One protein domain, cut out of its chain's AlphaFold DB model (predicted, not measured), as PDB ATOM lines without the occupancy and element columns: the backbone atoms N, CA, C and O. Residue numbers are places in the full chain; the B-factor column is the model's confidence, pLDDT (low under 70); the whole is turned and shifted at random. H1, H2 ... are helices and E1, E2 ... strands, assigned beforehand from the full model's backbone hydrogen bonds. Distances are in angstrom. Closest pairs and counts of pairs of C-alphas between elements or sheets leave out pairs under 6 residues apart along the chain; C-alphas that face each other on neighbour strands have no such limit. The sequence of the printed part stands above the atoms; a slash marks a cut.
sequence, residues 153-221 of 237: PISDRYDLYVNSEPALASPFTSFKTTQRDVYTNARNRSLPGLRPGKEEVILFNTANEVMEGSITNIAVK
ATOM      1  N   PRO A 153      16.088 -51.125 -30.655       91.44
ATOM      2  CA  PRO A 153      17.413 -50.571 -30.388       91.44
ATOM      3  C   PRO A 153      17.687 -49.272 -31.147       91.44
ATOM      4  O   PRO A 153      17.533 -49.205 -32.365       91.44
ATOM      5  N   ILE A 154      18.168 -48.240 -30.445       89.62
ATOM      6  CA  ILE A 154      18.479 -46.930 -31.048       89.62
ATOM      7  C   ILE A 154      19.477 -47.068 -32.207       89.62
ATOM      8  O   ILE A 154      19.310 -46.430 -33.241       89.62
ATOM      9  N   SER A 155      20.471 -47.952 -32.079       91.69
ATOM     10  CA  SER A 155      21.455 -48.241 -33.133       91.69
ATOM     11  C   SER A 155      20.842 -48.797 -34.424       91.69
ATOM     12  O   SER A 155      21.458 -48.710 -35.495       91.69
ATOM     13  N   ASP A 156      19.643 -49.371 -34.341       90.81
ATOM     14  CA  ASP A 156      18.906 -49.957 -35.461       90.81
ATOM     15  C   ASP A 156      17.801 -49.053 -36.006       90.81
ATOM     16  O   ASP A 156      17.285 -49.330 -37.088       90.81
ATOM     17  N   ARG A 157      17.492 -47.940 -35.329       93.19
ATOM     18  CA  ARG A 157      16.555 -46.922 -35.823       93.19
ATOM     19  C   ARG A 157      17.119 -46.204 -37.043       93.19
ATOM     20  O   ARG A 157      18.332 -46.008 -37.153       93.19
ATOM     21  N   TYR A 158      16.219 -45.811 -37.935       95.00
ATOM     22  CA  TYR A 158      16.549 -45.026 -39.116       95.00
ATOM     23  C   TYR A 158      16.734 -43.556 -38.746       95.00
ATOM     24  O   TYR A 158      15.992 -43.032 -37.915       95.00
ATOM     25  N   ASP A 159      17.682 -42.897 -39.403       96.62
ATOM     26  CA  ASP A 159      17.770 -41.441 -39.406       96.62
ATOM     27  C   ASP A 159      16.839 -40.892 -40.488       96.62
ATOM     28  O   ASP A 159      16.878 -41.333 -41.642       96.62
ATOM     29  N   LEU A 160      15.971 -39.957 -40.099       96.69
ATOM     30  CA  LEU A 160      14.962 -39.375 -40.978       96.69
ATOM     31  C   LEU A 160      15.373 -37.964 -41.391       96.69
ATOM     32  O   LEU A 160      15.650 -37.113 -40.547       96.69
ATOM     33  N   TYR A 161      15.355 -37.717 -42.695       97.62
ATOM     34  CA  TYR A 161      15.622 -36.418 -43.303       97.62
ATOM     35  C   TYR A 161      14.365 -35.946 -44.022       97.62
ATOM     36  O   TYR A 161      13.659 -36.749 -44.619       97.62
ATOM     37  N   VAL A 162      14.059 -34.653 -43.991       96.31
ATOM     38  CA  VAL A 162      12.926 -34.108 -44.755       96.31
ATOM     39  C   VAL A 162      13.463 -33.589 -46.082       96.31
ATOM     40  O   VAL A 162      14.451 -32.852 -46.091       96.31
ATOM     41  N   ASN A 163      12.849 -33.993 -47.198       96.19
ATOM     42  CA  ASN A 163      13.217 -33.472 -48.513       96.19
ATOM     43  C   ASN A 163      13.065 -31.950 -48.521       96.19
ATOM     44  O   ASN A 163      12.151 -31.430 -47.901       96.19
ATOM     45  N   SER A 164      13.925 -31.213 -49.215       93.31
ATOM     46  CA  SER A 164      13.844 -29.744 -49.225       93.31
ATOM     47  C   SER A 164      12.870 -29.181 -50.268       93.31
ATOM     48  O   SER A 164      12.663 -27.972 -50.315       93.31
ATOM     49  N   GLU A 165      12.310 -30.029 -51.129       93.62
ATOM     50  CA  GLU A 165      11.404 -29.647 -52.217       93.62
ATOM     51  C   GLU A 165      10.083 -30.423 -52.119       93.62
ATOM     52  O   GLU A 165      10.104 -31.610 -51.775       93.62
ATOM     53  N   PRO A 166       8.939 -29.800 -52.450       92.50
ATOM     54  CA  PRO A 166       7.677 -30.520 -52.510       92.50
ATOM     55  C   PRO A 166       7.696 -31.549 -53.646       92.50
ATOM     56  O   PRO A 166       8.244 -31.310 -54.725       92.50
ATOM     57  N   ALA A 167       7.066 -32.692 -53.409       91.44
ATOM     58  CA  ALA A 167       6.754 -33.682 -54.422       91.44
ATOM     59  C   ALA A 167       5.393 -33.373 -55.052       91.44
ATOM     60  O   ALA A 167       4.443 -32.978 -54.374       91.44
ATOM     61  N   LEU A 168       5.297 -33.564 -56.365       89.00
ATOM     62  CA  LEU A 168       4.027 -33.490 -57.067       89.00
ATOM     63  C   LEU A 168       3.324 -34.849 -57.001       89.00
ATOM     64  O   LEU A 168       3.899 -35.861 -57.408       89.00
ATOM     65  N   ALA A 169       2.077 -34.839 -56.539       87.12
ATOM     66  CA  ALA A 169       1.181 -35.986 -56.589       87.12
ATOM     67  C   ALA A 169       0.974 -36.448 -58.041       87.12
ATOM     68  O   ALA A 169       0.578 -35.668 -58.912       87.12
ATOM     69  N   SER A 170       1.253 -37.717 -58.323       88.06
ATOM     70  CA  SER A 170       1.097 -38.297 -59.660       88.06
ATOM     71  C   SER A 170       0.871 -39.811 -59.579       88.06
ATOM     72  O   SER A 170       1.122 -40.419 -58.539       88.06
ATOM     73  N   PRO A 171       0.495 -40.485 -60.682       89.88
ATOM     74  CA  PRO A 171       0.458 -41.944 -60.719       89.88
ATOM     75  C   PRO A 171       1.776 -42.597 -60.281       89.88
ATOM     76  O   PRO A 171       1.767 -43.707 -59.765       89.88
ATOM     77  N   PHE A 172       2.912 -41.917 -60.444       91.69
ATOM     78  CA  PHE A 172       4.221 -42.439 -60.050       91.69
ATOM     79  C   PHE A 172       4.530 -42.272 -58.553       91.69
ATOM     80  O   PHE A 172       5.496 -42.874 -58.082       91.69
ATOM     81  N   THR A 173       3.724 -41.497 -57.813       91.62
ATOM     82  CA  THR A 173       3.740 -41.464 -56.340       91.62
ATOM     83  C   THR A 173       2.687 -42.390 -55.736       91.62
ATOM     84  O   THR A 173       2.947 -43.059 -54.742       91.62
ATOM     85  N   SER A 174       1.529 -42.527 -56.381       91.31
ATOM     86  CA  SER A 174       0.447 -43.373 -55.861       91.31
ATOM     87  C   SER A 174       0.607 -44.859 -56.214       91.31
ATOM     88  O   SER A 174       0.190 -45.733 -55.451       91.31
ATOM     89  N   PHE A 175       1.239 -45.177 -57.350       93.88
ATOM     90  CA  PHE A 175       1.500 -46.548 -57.782       93.88
ATOM     91  C   PHE A 175       2.979 -46.908 -57.704       93.88
ATOM     92  O   PHE A 175       3.877 -46.154 -58.084       93.88
ATOM     93  N   LYS A 176       3.254 -48.145 -57.282       95.19
ATOM     94  CA  LYS A 176       4.623 -48.647 -57.197       95.19
ATOM     95  C   LYS A 176       5.116 -49.070 -58.581       95.19
ATOM     96  O   LYS A 176       4.804 -50.160 -59.050       95.19
ATOM     97  N   THR A 177       5.931 -48.229 -59.209       95.94
ATOM     98  CA  THR A 177       6.522 -48.488 -60.533       95.94
ATOM     99  C   THR A 177       8.050 -48.370 -60.507       95.94
ATOM    100  O   THR A 177       8.659 -48.098 -59.464       95.94
ATOM    101  N   THR A 178       8.698 -48.612 -61.647       95.81
ATOM    102  CA  THR A 178      10.124 -48.328 -61.872       95.81
ATOM    103  C   THR A 178      10.416 -46.859 -62.169       95.81
ATOM    104  O   THR A 178      11.558 -46.440 -61.982       95.81
ATOM    105  N   GLN A 179       9.411 -46.063 -62.539       94.06
ATOM    106  CA  GLN A 179       9.547 -44.621 -62.736       94.06
ATOM    107  C   GLN A 179       9.556 -43.929 -61.372       94.06
ATOM    108  O   GLN A 179       8.524 -43.720 -60.740       94.06
ATOM    109  N   ARG A 180      10.762 -43.662 -60.864       94.19
ATOM    110  CA  ARG A 180      10.990 -43.286 -59.460       94.19
ATOM    111  C   ARG A 180      11.813 -42.016 -59.292       94.19
ATOM    112  O   ARG A 180      12.353 -41.794 -58.212       94.19
ATOM    113  N   ASP A 181      11.902 -41.185 -60.323       93.06
ATOM    114  CA  ASP A 181      12.769 -40.002 -60.330       93.06
ATOM    115  C   ASP A 181      12.479 -39.055 -59.165       93.06
ATOM    116  O   ASP A 181      13.415 -38.589 -58.524       93.06
ATOM    117  N   VAL A 182      11.204 -38.851 -58.808       93.56
ATOM    118  CA  VAL A 182      10.806 -38.050 -57.634       93.56
ATOM    119  C   VAL A 182      11.492 -38.560 -56.360       93.56
ATOM    120  O   VAL A 182      12.135 -37.793 -55.642       93.56
ATOM    121  N   TYR A 183      11.438 -39.870 -56.113       96.19
ATOM    122  CA  TYR A 183      12.062 -40.493 -54.947       96.19
ATOM    123  C   TYR A 183      13.591 -40.523 -55.045       96.19
ATOM    124  O   TYR A 183      14.276 -40.252 -54.061       96.19
ATOM    125  N   THR A 184      14.142 -40.849 -56.217       96.81
ATOM    126  CA  THR A 184      15.594 -40.894 -56.455       96.81
ATOM    127  C   THR A 184      16.220 -39.520 -56.232       96.81
ATOM    128  O   THR A 184      17.209 -39.404 -55.509       96.81
ATOM    129  N   ASN A 185      15.606 -38.465 -56.767       96.12
ATOM    130  CA  ASN A 185      16.064 -37.090 -56.604       96.12
ATOM    131  C   ASN A 185      15.952 -36.629 -55.146       96.12
ATOM    132  O   ASN A 185      16.900 -36.041 -54.625       96.12
ATOM    133  N   ALA A 186      14.850 -36.951 -54.455       96.88
ATOM    134  CA  ALA A 186      14.698 -36.654 -53.029       96.88
ATOM    135  C   ALA A 186      15.809 -37.301 -52.185       96.88
ATOM    136  O   ALA A 186      16.414 -36.634 -51.340       96.88
ATOM    137  N   ARG A 187      16.127 -38.577 -52.453       97.56
ATOM    138  CA  ARG A 187      17.216 -39.295 -51.774       97.56
ATOM    139  C   ARG A 187      18.576 -38.664 -52.055       97.56
ATOM    140  O   ARG A 187      19.301 -38.381 -51.109       97.56
ATOM    141  N   ASN A 188      18.895 -38.410 -53.324       96.75
ATOM    142  CA  ASN A 188      20.183 -37.843 -53.744       96.75
ATOM    143  C   ASN A 188      20.454 -36.463 -53.134       96.75
ATOM    144  O   ASN A 188      21.599 -36.116 -52.870       96.75
ATOM    145  N   ARG A 189      19.400 -35.672 -52.930       96.00
ATOM    146  CA  ARG A 189      19.494 -34.321 -52.379       96.00
ATOM    147  C   ARG A 189      19.559 -34.284 -50.855       96.00
ATOM    148  O   ARG A 189      20.217 -33.405 -50.310       96.00
ATOM    149  N   SER A 190      18.855 -35.194 -50.183       96.88
ATOM    150  CA  SER A 190      18.563 -35.054 -48.747       96.88
ATOM    151  C   SER A 190      19.324 -36.031 -47.860       96.88
ATOM    152  O   SER A 190      19.515 -35.746 -46.680       96.88
ATOM    153  N   LEU A 191      19.737 -37.188 -48.390       97.06
ATOM    154  CA  LEU A 191      20.438 -38.193 -47.596       97.06
ATOM    155  C   LEU A 191      21.941 -37.898 -47.573       97.06
ATOM    156  O   LEU A 191      22.561 -37.855 -48.637       97.06
ATOM    157  N   PRO A 192      22.557 -37.743 -46.388       96.50
ATOM    158  CA  PRO A 192      23.978 -37.427 -46.293       96.50
ATOM    159  C   PRO A 192      24.876 -38.660 -46.471       96.50
ATOM    160  O   PRO A 192      26.082 -38.507 -46.656       96.50
ATOM    161  N   GLY A 193      24.315 -39.874 -46.414       95.69
ATOM    162  CA  GLY A 193      25.071 -41.116 -46.573       95.69
ATOM    163  C   GLY A 193      25.927 -41.468 -45.355       95.69
ATOM    164  O   GLY A 193      26.924 -42.175 -45.497       95.69
ATOM    165  N   LEU A 194      25.573 -40.970 -44.166       96.38
ATOM    166  CA  LEU A 194      26.321 -41.202 -42.927       96.38
ATOM    167  C   LEU A 194      26.074 -42.610 -42.381       96.38
ATOM    168  O   LEU A 194      26.971 -43.217 -41.793       96.38
ATOM    169  N   ARG A 195      24.864 -43.140 -42.590       95.12
ATOM    170  CA  ARG A 195      24.462 -44.497 -42.190       95.12
ATOM    171  C   ARG A 195      23.780 -45.239 -43.347       95.12
ATOM    172  O   ARG A 195      22.575 -45.496 -43.287       95.12
ATOM    173  N   PRO A 196      24.539 -45.655 -44.381       91.62
ATOM    174  CA  PRO A 196      23.982 -46.343 -45.541       91.62
ATOM    175  C   PRO A 196      23.086 -47.526 -45.151       91.62
ATOM    176  O   PRO A 196      23.482 -48.409 -44.391       91.62
ATOM    177  N   GLY A 197      21.855 -47.530 -45.665       90.38
ATOM    178  CA  GLY A 197      20.844 -48.552 -45.366       90.38
ATOM    179  C   GLY A 197      20.017 -48.313 -44.096       90.38
ATOM    180  O   GLY A 197      19.060 -49.051 -43.879       90.38
ATOM    181  N   LYS A 198      20.332 -47.285 -43.297       94.75
ATOM    182  CA  LYS A 198      19.574 -46.852 -42.107       94.75
ATOM    183  C   LYS A 198      19.203 -45.363 -42.165       94.75
ATOM    184  O   LYS A 198      19.075 -44.709 -41.139       94.75
ATOM    185  N   GLU A 199      19.031 -44.838 -43.370       97.31
ATOM    186  CA  GLU A 199      18.614 -43.460 -43.621       97.31
ATOM    187  C   GLU A 199      17.401 -43.465 -44.554       97.31
ATOM    188  O   GLU A 199      17.357 -44.224 -45.534       97.31
ATOM    189  N   GLU A 200      16.424 -42.613 -44.260       97.81
ATOM    190  CA  GLU A 200      15.226 -42.426 -45.074       97.81
ATOM    191  C   GLU A 200      14.901 -40.935 -45.222       97.81
ATOM    192  O   GLU A 200      15.175 -40.126 -44.336       97.81
ATOM    193  N   VAL A 201      14.342 -40.573 -46.374       97.62
ATOM    194  CA  VAL A 201      13.877 -39.221 -46.670       97.62
ATOM    195  C   VAL A 201      12.354 -39.196 -46.690       97.62
ATOM    196  O   VAL A 201      11.737 -40.023 -47.355       97.62
ATOM    197  N   ILE A 202      11.770 -38.238 -45.975       97.00
ATOM    198  CA  ILE A 202      10.341 -37.936 -45.924       97.00
ATOM    199  C   ILE A 202      10.007 -36.934 -47.031       97.00
ATOM    200  O   ILE A 202      10.663 -35.897 -47.156       97.00
ATOM    201  N   LEU A 203       8.976 -37.238 -47.815       95.62
ATOM    202  CA  LEU A 203       8.427 -36.384 -48.860       95.62
ATOM    203  C   LEU A 203       7.167 -35.671 -48.348       95.62
ATOM    204  O   LEU A 203       6.400 -36.218 -47.551       95.62
ATOM    205  N   PHE A 204       6.949 -34.453 -48.839       93.69
ATOM    206  CA  PHE A 204       5.735 -33.676 -48.608       93.69
ATOM    207  C   PHE A 204       5.203 -33.124 -49.934       93.69
ATOM    208  O   PHE A 204       5.985 -32.926 -50.864       93.69
ATOM    209  N   ASN A 205       3.893 -32.904 -50.038       90.50
ATOM    210  CA  ASN A 205       3.241 -32.450 -51.269       90.50
ATOM    211  C   ASN A 205       3.304 -30.916 -51.440       90.50
ATOM    212  O   ASN A 205       3.792 -30.183 -50.581       90.50
ATOM    213  N   THR A 206       2.763 -30.384 -52.536       88.00
ATOM    214  CA  THR A 206       2.707 -28.928 -52.787       88.00
ATOM    215  C   THR A 206       1.834 -28.144 -51.796       88.00
ATOM    216  O   THR A 206       1.917 -26.918 -51.766       88.00
ATOM    217  N   ALA A 207       1.018 -28.823 -50.983       88.00
ATOM    218  CA  ALA A 207       0.236 -28.239 -49.892       88.00
ATOM    219  C   ALA A 207       0.976 -28.270 -48.535       88.00
ATOM    220  O   ALA A 207       0.402 -27.896 -47.514       88.00
ATOM    221  N   ASN A 208       2.259 -28.659 -48.518       88.25
ATOM    222  CA  ASN A 208       3.080 -28.854 -47.315       88.25
ATOM    223  C   ASN A 208       2.572 -29.960 -46.376       88.25
ATOM    224  O   ASN A 208       2.826 -29.925 -45.171       88.25
ATOM    225  N   GLU A 209       1.886 -30.965 -46.917       89.75
ATOM    226  CA  GLU A 209       1.414 -32.121 -46.160       89.75
ATOM    227  C   GLU A 209       2.367 -33.302 -46.342       89.75
ATOM    228  O   GLU A 209       2.867 -33.555 -47.439       89.75
ATOM    229  N   VAL A 210       2.619 -34.043 -45.262       91.75
ATOM    230  CA  VAL A 210       3.451 -35.252 -45.300       91.75
ATOM    231  C   VAL A 210       2.775 -36.311 -46.168       91.75
ATOM    232  O   VAL A 210       1.594 -36.598 -45.984       91.75
ATOM    233  N   MET A 211       3.544 -36.918 -47.072       91.56
ATOM    234  CA  MET A 211       3.085 -38.025 -47.910       91.56
ATOM    235  C   MET A 211       3.592 -39.359 -47.352       91.56
ATOM    236  O   MET A 211       2.877 -40.098 -46.681       91.56
ATOM    237  N   GLU A 212       4.862 -39.657 -47.613       94.75
ATOM    238  CA  GLU A 212       5.517 -40.925 -47.310       94.75
ATOM    239  C   GLU A 212       7.043 -40.747 -47.314       94.75
ATOM    240  O   GLU A 212       7.564 -39.664 -47.588       94.75
ATOM    241  N   GLY A 213       7.775 -41.807 -46.989       96.12
ATOM    242  CA  GLY A 213       9.214 -41.899 -47.203       96.12
ATOM    243  C   GLY A 213       9.547 -42.412 -48.606       96.12
ATOM    244  O   GLY A 213       8.687 -42.915 -49.324       96.12
ATOM    245  N   SER A 214      10.815 -42.349 -49.014       96.69
ATOM    246  CA  SER A 214      11.175 -42.758 -50.379       96.69
ATOM    247  C   SER A 214      10.963 -44.249 -50.670       96.69
ATOM    248  O   SER A 214      10.742 -44.614 -51.829       96.69
ATOM    249  N   ILE A 215      11.038 -45.122 -49.661       95.62
ATOM    250  CA  ILE A 215      10.736 -46.556 -49.787       95.62
ATOM    251  C   ILE A 215       9.811 -47.091 -48.676       95.62
ATOM    252  O   ILE A 215       9.634 -48.308 -48.586       95.62
ATOM    253  N   THR A 216       9.205 -46.218 -47.865       94.56
ATOM    254  CA  THR A 216       8.379 -46.573 -46.695       94.56
ATOM    255  C   THR A 216       7.149 -45.680 -46.566       94.56
ATOM    256  O   THR A 216       7.260 -44.479 -46.769       94.56
ATOM    257  N   ASN A 217       6.021 -46.203 -46.087       92.06
ATOM    258  CA  ASN A 217       4.938 -45.352 -45.575       92.06
ATOM    259  C   ASN A 217       5.283 -44.785 -44.187       92.06
ATOM    260  O   ASN A 217       6.169 -45.303 -43.503       92.06
ATOM    261  N   ILE A 218       4.579 -43.728 -43.767       91.38
ATOM    262  CA  ILE A 218       4.820 -43.038 -42.492       91.38
ATOM    263  C   ILE A 218       3.588 -43.136 -41.593       91.38
ATOM    264  O   ILE A 218       2.467 -42.836 -42.002       91.38
ATOM    265  N   ALA A 219       3.832 -43.502 -40.335       89.88
ATOM    266  CA  ALA A 219       2.872 -43.391 -39.250       89.88
ATOM    267  C   ALA A 219       3.493 -42.599 -38.094       89.88
ATOM    268  O   ALA A 219       4.635 -42.851 -37.708       89.88
ATOM    269  N   VAL A 220       2.743 -41.656 -37.529       89.19
ATOM    270  CA  VAL A 220       3.176 -40.811 -36.411       89.19
ATOM    271  C   VAL A 220       2.292 -41.088 -35.204       89.19
ATOM    272  O   VAL A 220       1.068 -41.047 -35.299       89.19
ATOM    273  N   LYS A 221       2.906 -41.378 -34.056       88.69
ATOM    274  CA  LYS A 221       2.197 -41.548 -32.784       88.69
ATOM    275  C   LYS A 221       1.947 -40.169 -32.173       88.69
ATOM    276  O   LYS A 221       2.900 -39.441 -31.911       88.69
TER     277      LYS A 221
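What this domain is: This is residues 153 to 221 of the 237 residues of an uncharacterized protein of [Candida] haemuloni (UniProt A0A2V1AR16). A small mixed sheet, E1, E2, E3 in order, has helix H2 across one face, making two layers; short H1 lies off the sheet near one end of H2, and E4 points away. The 69 printed residues run E1, H1, H2, E2, E3, E4, mixed helices and strands, under half in named elements. The whole is compact, radius of gyration of the C-alphas 12.1 A, spanning 35 by 27 by 21 A.

How they stand to each other: E1, residues 159 to 162, and E2, residues 199 to 204, are parallel; N 200 and O 159, 2.9 A, are within hydrogen-bond range. Between them in the chain come H1, residues 171 to 174, and H2, residues 181 to 190: a strand-helix-strand unit with a right-handed crossover. H2, every O i to N i+4 pair within range, is on the sheet; its closest C-alphas to E2, Arg 187 and Val 201, are 6.1 A apart. E3, residues 210 to 213, forms an antiparallel hairpin with E2; N 203 and O 212 are 2.8 A apart. E4, residues 219 to 221, pairs with no named strand.

Where its parts are: E1 begins at C-alpha 159 (17.770, -41.441, -39.406); E2 is 16.9 A long, H2 13.9 A.

The domain as a whole: The printed part has no cut; no printed residue is under 70.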